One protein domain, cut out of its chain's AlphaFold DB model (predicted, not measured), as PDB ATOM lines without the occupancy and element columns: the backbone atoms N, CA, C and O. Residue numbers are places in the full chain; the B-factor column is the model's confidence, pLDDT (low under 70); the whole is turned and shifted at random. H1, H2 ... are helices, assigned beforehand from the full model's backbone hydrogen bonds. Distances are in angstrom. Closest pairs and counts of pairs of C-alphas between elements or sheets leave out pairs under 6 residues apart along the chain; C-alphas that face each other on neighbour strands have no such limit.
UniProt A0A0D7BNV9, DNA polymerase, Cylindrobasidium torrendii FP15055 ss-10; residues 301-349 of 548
ATOM      1  N   GLN A 301       4.627  13.964 -19.472       94.12
ATOM      2  CA  GLN A 301       5.735  13.241 -18.830       94.12
ATOM      3  C   GLN A 301       7.084  13.964 -18.913       94.12
ATOM      4  O   GLN A 301       7.981  13.659 -18.129       94.12
ATOM      5  N   GLY A 302       7.243  14.919 -19.832       94.00
ATOM      6  CA  GLY A 302       8.425  15.783 -19.854       94.00
ATOM      7  C   GLY A 302       8.454  16.806 -18.710       94.00
ATOM      8  O   GLY A 302       9.480  17.442 -18.489       94.00
ATOM      9  N   ILE A 303       7.354  16.992 -17.971       96.38
ATOM     10  CA  ILE A 303       7.330  17.872 -16.803       96.38
ATOM     11  C   ILE A 303       7.981  17.136 -15.631       96.38
ATOM     12  O   ILE A 303       7.624  16.004 -15.299       96.38
ATOM     13  N   TYR A 304       8.915  17.800 -14.953       93.62
ATOM     14  CA  TYR A 304       9.562  17.233 -13.775       93.62
ATOM     15  C   TYR A 304       8.538  16.797 -12.710       93.62
ATOM     16  O   TYR A 304       7.648  17.556 -12.319       93.62
ATOM     17  N   GLY A 305       8.692  15.568 -12.212       89.56
ATOM     18  CA  GLY A 305       7.813  14.995 -11.191       89.56
ATOM     19  C   GLY A 305       6.459  14.506 -11.717       89.56
ATOM     20  O   GLY A 305       5.557  14.262 -10.915       89.56
ATOM     21  N   VAL A 306       6.293  14.362 -13.036       93.94
ATOM     22  CA  VAL A 306       5.059  13.858 -13.655       93.94
ATOM     23  C   VAL A 306       5.294  12.477 -14.257       93.94
ATOM     24  O   VAL A 306       5.988  12.313 -15.255       93.94
ATOM     25  N   GLY A 307       4.690  11.465 -13.637       87.94
ATOM     26  CA  GLY A 307       4.679  10.093 -14.146       87.94
ATOM     27  C   GLY A 307       3.473   9.794 -15.043       87.94
ATOM     28  O   GLY A 307       2.575  10.618 -15.218       87.94
ATOM     29  N   GLN A 308       3.416   8.562 -15.557       84.88
ATOM     30  CA  GLN A 308       2.343   8.073 -16.436       84.88
ATOM     31  C   GLN A 308       0.938   8.314 -15.878       84.88
ATOM     32  O   GLN A 308       0.067   8.788 -16.604       84.88
ATOM     33  N   ASN A 309       0.711   8.002 -14.601       87.62
ATOM     34  CA  ASN A 309      -0.616   8.095 -13.992       87.62
ATOM     35  C   ASN A 309      -1.101   9.549 -13.938       87.62
ATOM     36  O   ASN A 309      -2.227   9.845 -14.334       87.62
ATOM     37  N   THR A 310      -0.233  10.468 -13.512       92.31
ATOM     38  CA  THR A 310      -0.530  11.904 -13.460       92.31
ATOM     39  C   THR A 310      -0.755  12.479 -14.857       92.31
ATOM     40  O   THR A 310      -1.745  13.171 -15.074       92.31
ATOM     41  N   ALA A 311       0.099  12.135 -15.825       93.06
ATOM     42  CA  ALA A 311      -0.058  12.565 -17.212       93.06
ATOM     43  C   ALA A 311      -1.389  12.085 -17.819       93.06
ATOM     44  O   ALA A 311      -2.114  12.865 -18.436       93.06
ATOM     45  N   GLN A 312      -1.759  10.821 -17.586       90.06
ATOM     46  CA  GLN A 312      -3.033  10.273 -18.051       90.06
ATOM     47  C   GLN A 312      -4.226  10.944 -17.365       90.06
ATOM     48  O   GLN A 312      -5.220  11.258 -18.017       90.06
ATOM     49  N   MET A 313      -4.129  11.201 -16.058       93.62
ATOM     50  CA  MET A 313      -5.153  11.929 -15.310       93.62
ATOM     51  C   MET A 313      -5.377  13.328 -15.893       93.62
ATOM     52  O   MET A 313      -6.524  13.735 -16.067       93.62
ATOM     53  N   TRP A 314      -4.317  14.063 -16.229       95.56
ATOM     54  CA  TRP A 314      -4.432  15.389 -16.843       95.56
ATOM     55  C   TRP A 314      -5.058  15.336 -18.234       95.56
ATOM     56  O   TRP A 314      -5.961  16.121 -18.527       95.56
ATOM     57  N   TYR A 315      -4.658  14.359 -19.052       94.75
ATOM     58  CA  TYR A 315      -5.280  14.109 -20.352       94.75
ATOM     59  C   TYR A 315      -6.787  13.832 -20.227       94.75
ATOM     60  O   TYR A 315      -7.595  14.429 -20.945       94.75
ATOM     61  N   ASN A 316      -7.177  12.975 -19.278       93.62
ATOM     62  CA  ASN A 316      -8.574  12.623 -19.006       93.62
ATOM     63  C   ASN A 316      -9.382  13.814 -18.460       93.62
ATOM     64  O   ASN A 316     -10.591  13.878 -18.659       93.62
ATOM     65  N   ASN A 317      -8.721  14.785 -17.822       94.69
ATOM     66  CA  ASN A 317      -9.319  16.061 -17.412       94.69
ATOM     67  C   ASN A 317      -9.403  17.095 -18.551       94.69
ATOM     68  O   ASN A 317      -9.717  18.259 -18.299       94.69
ATOM     69  N   GLY A 318      -9.135  16.683 -19.794       94.69
ATOM     70  CA  GLY A 318      -9.271  17.514 -20.989       94.69
ATOM     71  C   GLY A 318      -8.040  18.354 -21.326       94.69
ATOM     72  O   GLY A 318      -8.092  19.110 -22.287       94.69
ATOM     73  N   CYS A 319      -6.932  18.223 -20.590       96.88
ATOM     74  CA  CYS A 319      -5.717  18.977 -20.901       96.88
ATOM     75  C   CYS A 319      -5.024  18.386 -22.137       96.88
ATOM     76  O   CYS A 319      -4.931  17.162 -22.286       96.88
ATOM     77  N   ARG A 320      -4.522  19.254 -23.015       96.56
ATOM     78  CA  ARG A 320      -3.761  18.920 -24.229       96.56
ATOM     79  C   ARG A 320      -2.428  19.657 -24.315       96.56
ATOM     80  O   ARG A 320      -1.491  19.135 -24.910       96.56
ATOM     81  N   THR A 321      -2.322  20.824 -23.689       97.19
ATOM     82  CA  THR A 321      -1.131  21.679 -23.714       97.19
ATOM     83  C   THR A 321      -0.579  21.944 -22.311       97.19
ATOM     84  O   THR A 321      -1.258  21.729 -21.306       97.19
ATOM     85  N   LEU A 322       0.663  22.436 -22.227       96.44
ATOM     86  CA  LEU A 322       1.257  22.873 -20.954       96.44
ATOM     87  C   LEU A 322       0.516  24.074 -20.342       96.44
ATOM     88  O   LEU A 322       0.540  24.252 -19.126       96.44
ATOM     89  N   GLU A 323      -0.138  24.894 -21.167       95.62
ATOM     90  CA  GLU A 323      -0.898  26.058 -20.708       95.62
ATOM     91  C   GLU A 323      -2.254  25.652 -20.117       95.62
ATOM     92  O   GLU A 323      -2.695  26.219 -19.114       95.62
ATOM     93  N   ASP A 324      -2.863  24.588 -20.649       96.56
ATOM     94  CA  ASP A 324      -4.085  24.009 -20.085       96.56
ATOM     95  C   ASP A 324      -3.856  23.578 -18.632       96.56
ATOM     96  O   ASP A 324      -4.721  23.765 -17.783       96.56
ATOM     97  N   LEU A 325      -2.666  23.059 -18.308       95.81
ATOM     98  CA  LEU A 325      -2.327  22.642 -16.943       95.81
ATOM     99  C   LEU A 325      -2.290  23.808 -15.948       95.81
ATOM    100  O   LEU A 325      -2.543  23.599 -14.764       95.81
ATOM    101  N   LYS A 326      -1.956  25.021 -16.405       92.81
ATOM    102  CA  LYS A 326      -1.919  26.222 -15.553       92.81
ATOM    103  C   LYS A 326      -3.300  26.834 -15.353       92.81
ATOM    104  O   LYS A 326      -3.544  27.467 -14.330       92.81
ATOM    105  N   THR A 327      -4.170  26.688 -16.347       93.62
ATOM    106  CA  THR A 327      -5.464  27.379 -16.420       93.62
ATOM    107  C   THR A 327      -6.635  26.498 -15.989       93.62
ATOM    108  O   THR A 327      -7.663  27.019 -15.556       93.62
ATOM    109  N   ASN A 328      -6.501  25.170 -16.065       92.06
ATOM    110  CA  ASN A 328      -7.571  24.241 -15.731       92.06
ATOM    111  C   ASN A 328      -7.759  24.122 -14.203       92.06
ATOM    112  O   ASN A 328      -6.874  23.617 -13.510       92.06
ATOM    113  N   PRO A 329      -8.936  24.489 -13.659       91.50
ATOM    114  CA  PRO A 329      -9.182  24.504 -12.216       91.50
ATOM    115  C   PRO A 329      -9.219  23.108 -11.577       91.50
ATOM    116  O   PRO A 329      -9.170  22.992 -10.355       91.50
ATOM    117  N   ARG A 330      -9.318  22.036 -12.377       92.19
ATOM    118  CA  ARG A 330      -9.281  20.648 -11.886       92.19
ATOM    119  C   ARG A 330      -7.859  20.149 -11.635       92.19
ATOM    120  O   ARG A 330      -7.691  19.064 -11.082       92.19
ATOM    121  N   ILE A 331      -6.843  20.901 -12.060       93.56
ATOM    122  CA  ILE A 331      -5.439  20.519 -11.934       93.56
ATOM    123  C   ILE A 331      -4.796  21.288 -10.784       93.56
ATOM    124  O   ILE A 331      -4.807  22.515 -10.742       93.56
ATOM    125  N   VAL A 332      -4.190  20.550  -9.854       92.56
ATOM    126  CA  VAL A 332      -3.388  21.118  -8.766       92.56
ATOM    127  C   VAL A 332      -1.929  20.770  -9.017       92.56
ATOM    128  O   VAL A 332      -1.548  19.601  -8.973       92.56
ATOM    129  N   LEU A 333      -1.121  21.793  -9.292       93.88
ATOM    130  CA  LEU A 333       0.311  21.651  -9.547       93.88
ATOM    131  C   LEU A 333       1.118  21.878  -8.267       93.88
ATOM    132  O   LEU A 333       0.923  22.880  -7.571       93.88
ATOM    133  N   SER A 334       2.078  20.993  -8.000       94.31
ATOM    134  CA  SER A 334       3.113  21.246  -6.993       94.31
ATOM    135  C   SER A 334       4.065  22.354  -7.454       94.31
ATOM    136  O   SER A 334       4.176  22.640  -8.648       94.31
ATOM    137  N   ASP A 335       4.796  22.975  -6.528       93.00
ATOM    138  CA  ASP A 335       5.758  24.024  -6.894       93.00
ATOM    139  C   ASP A 335       6.871  23.489  -7.807       93.00
ATOM    140  O   ASP A 335       7.233  24.141  -8.786       93.00
ATOM    141  N   ALA A 336       7.321  22.252  -7.583       94.19
ATOM    142  CA  ALA A 336       8.272  21.581  -8.467       94.19
ATOM    143  C   ALA A 336       7.704  21.353  -9.880       94.19
ATOM    144  O   ALA A 336       8.427  21.511 -10.861       94.19
ATOM    145  N   GLN A 337       6.411  21.029 -10.007       95.56
ATOM    146  CA  GLN A 337       5.754  20.886 -11.312       95.56
ATOM    147  C   GLN A 337       5.608  22.235 -12.023       95.56
ATOM    148  O   GLN A 337       5.813  22.301 -13.232       95.56
ATOM    149  N   LYS A 338       5.323  23.324 -11.297       96.50
ATOM    150  CA  LYS A 338       5.292  24.682 -11.873       96.50
ATOM    151  C   LYS A 338       6.660  25.079 -12.431       96.50
ATOM    152  O   LYS A 338       6.734  25.540 -13.567       96.50
ATOM    153  N   VAL A 339       7.731  24.834 -11.672       96.69
ATOM    154  CA  VAL A 339       9.117  25.023 -12.138       96.69
ATOM    155  C   VAL A 339       9.407  24.128 -13.350       96.69
ATOM    156  O   VAL A 339       9.971  24.591 -14.339       96.69
ATOM    157  N   GLY A 340       8.962  22.868 -13.312       96.38
ATOM    158  CA  GLY A 340       9.090  21.921 -14.420       96.38
ATOM    159  C   GLY A 340       8.392  22.371 -15.707       96.38
ATOM    160  O   GLY A 340       8.905  22.115 -16.790       96.38
ATOM    161  N   ILE A 341       7.257  23.068 -15.606       97.06
ATOM    162  CA  ILE A 341       6.572  23.679 -16.755       97.06
ATOM    163  C   ILE A 341       7.313  24.937 -17.222       97.06
ATOM    164  O   ILE A 341       7.456  25.153 -18.422       97.06
ATOM    165  N   GLN A 342       7.794  25.770 -16.295       96.69
ATOM    166  CA  GLN A 342       8.506  27.010 -16.614       96.69
ATOM    167  C   GLN A 342       9.801  26.762 -17.401       96.69
ATOM    168  O   GLN A 342      10.098  27.510 -18.329       96.69
ATOM    169  N   PHE A 343      10.560  25.727 -17.040       97.31
ATOM    170  CA  PHE A 343      11.840  25.381 -17.668       97.31
ATOM    171  C   PHE A 343      11.763  24.080 -18.473       97.31
ATOM    172  O   PHE A 343      12.749  23.353 -18.572       97.31
ATOM    173  N   TYR A 344      10.590  23.775 -19.032       97.50
ATOM    174  CA  TYR A 344      10.318  22.506 -19.704       97.50
ATOM    175  C   TYR A 344      11.357  22.173 -20.783       97.50
ATOM    176  O   TYR A 344      11.943  21.090 -20.761       97.50
ATOM    177  N   ASP A 345      11.626  23.111 -21.692       96.75
ATOM    178  CA  ASP A 345      12.560  22.887 -22.801       96.75
ATOM    179  C   ASP A 345      14.004  22.708 -22.309       96.75
ATOM    180  O   ASP A 345      14.719  21.823 -22.775       96.75
ATOM    181  N   ASP A 346      14.420  23.502 -21.320       96.94
ATOM    182  CA  ASP A 346      15.762  23.450 -20.732       96.94
ATOM    183  C   ASP A 346      16.027  22.117 -20.009       96.94
ATOM    184  O   ASP A 346      17.100  21.528 -20.162       96.94
ATOM    185  N   ILE A 347      15.038  21.626 -19.251       95.00
ATOM    186  CA  ILE A 347      15.114  20.374 -18.481       95.00
ATOM    187  C   ILE A 347      15.155  19.148 -19.399       95.00
ATOM    188  O   ILE A 347      15.835  18.168 -19.082       95.00
ATOM    189  N   ASN A 348      14.407  19.180 -20.506       94.81
ATOM    190  CA  ASN A 348      14.324  18.066 -21.452       94.81
ATOM    191  C   ASN A 348      15.472  18.058 -22.475       94.81
ATOM    192  O   ASN A 348      15.714  17.034 -23.120       94.81
ATOM    193  N   ASP A 349      16.206  19.163 -22.605       95.12
ATOM    194  CA  ASP A 349      17.394  19.247 -23.444       95.12
ATOM    195  C   ASP A 349      18.585  18.477 -22.849       95.12
ATOM    196  O   ASP A 349      18.878  18.537 -21.652       95.12
TER     197      ASP A 349
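AT A GLANCE: This is residues 301 to 349 of the 548 residues of the protein "DNA polymerase" of Cylindrobasidium torrendii FP15055 ss-10 (UniProt A0A0D7BNV9). Four short helices follow one another round an arc, H1 on one side of the model, H2 and H3 across from it and H4 at the far end, with the first stretch, residues 301 to 307, in the opening of the arc between H1 and H4. The arc is loosely joined: no helix touches another, and neighbours along the chain come close at one pair of C-alphas each. The printed part has 49 residues with four named helices in the order H1, H2, H3, H4 and no named strand, and its class is all helix. It is compact, with a radius of gyration of the C-alphas of 10.0 A, and it spans 27 by 20 by 17 A along its three main axes.

HOW THE PARTS SIT: After residues 301 to 307 comes H1, residues 308 to 316, and a tight link of 5 residues joins it to H2, residues 322 to 327. H1 and H2 are close but not clearly touching, their closest C-alphas being those of Trp 314 and Leu 325, 7.6 A apart. They run the same way at a steep tilt of 62 degrees. A short link of 7 residues joins H2 to H3, residues 335 to 342. H2 and H3 are close but not clearly touching, and their closest C-alphas are those of Leu 322 and Ile 341, 6.8 A apart. They run opposite ways at a steep tilt of 54 degrees. A tight link of 1 residue, Phe 343, joins H3 to H4, residues 344 to 348. H3 and H4 are close but not clearly touching, with the C-alphas of Gly 340 and Ile 347 the closest at 7.4 A. H1 is apart from H3 and from H4, and H2 is apart from H4. In the backbones of H1, H3 and H4 every O i to N i+4 pair is within hydrogen-bond range; in H2 it is 1 of 2.

IN THESE COORDINATES: H1 begins at C-alpha 308 (2.343, 8.073, -16.436) and is 12.1 A long from first to last C-alpha. H2 is 9.3 A long from C-alpha 322 to C-alpha 327. H3 begins at C-alpha 335 (5.758, 24.024, -6.894) and is 10.5 A long. H4 is 6.2 A long and ends at C-alpha 348 (14.324, 18.066, -21.452).

THE WHOLE: The two C-alphas farthest apart are those of Pro 329 and Asp 349, 29.3 A. The first and last printed C-alphas, of Gln 301 and Asp 349, are 13.9 A apart. The printed part has no cut, and no link between its helices is long. The mean pLDDT of the printed part is 94.2, and no printed residue is under 70.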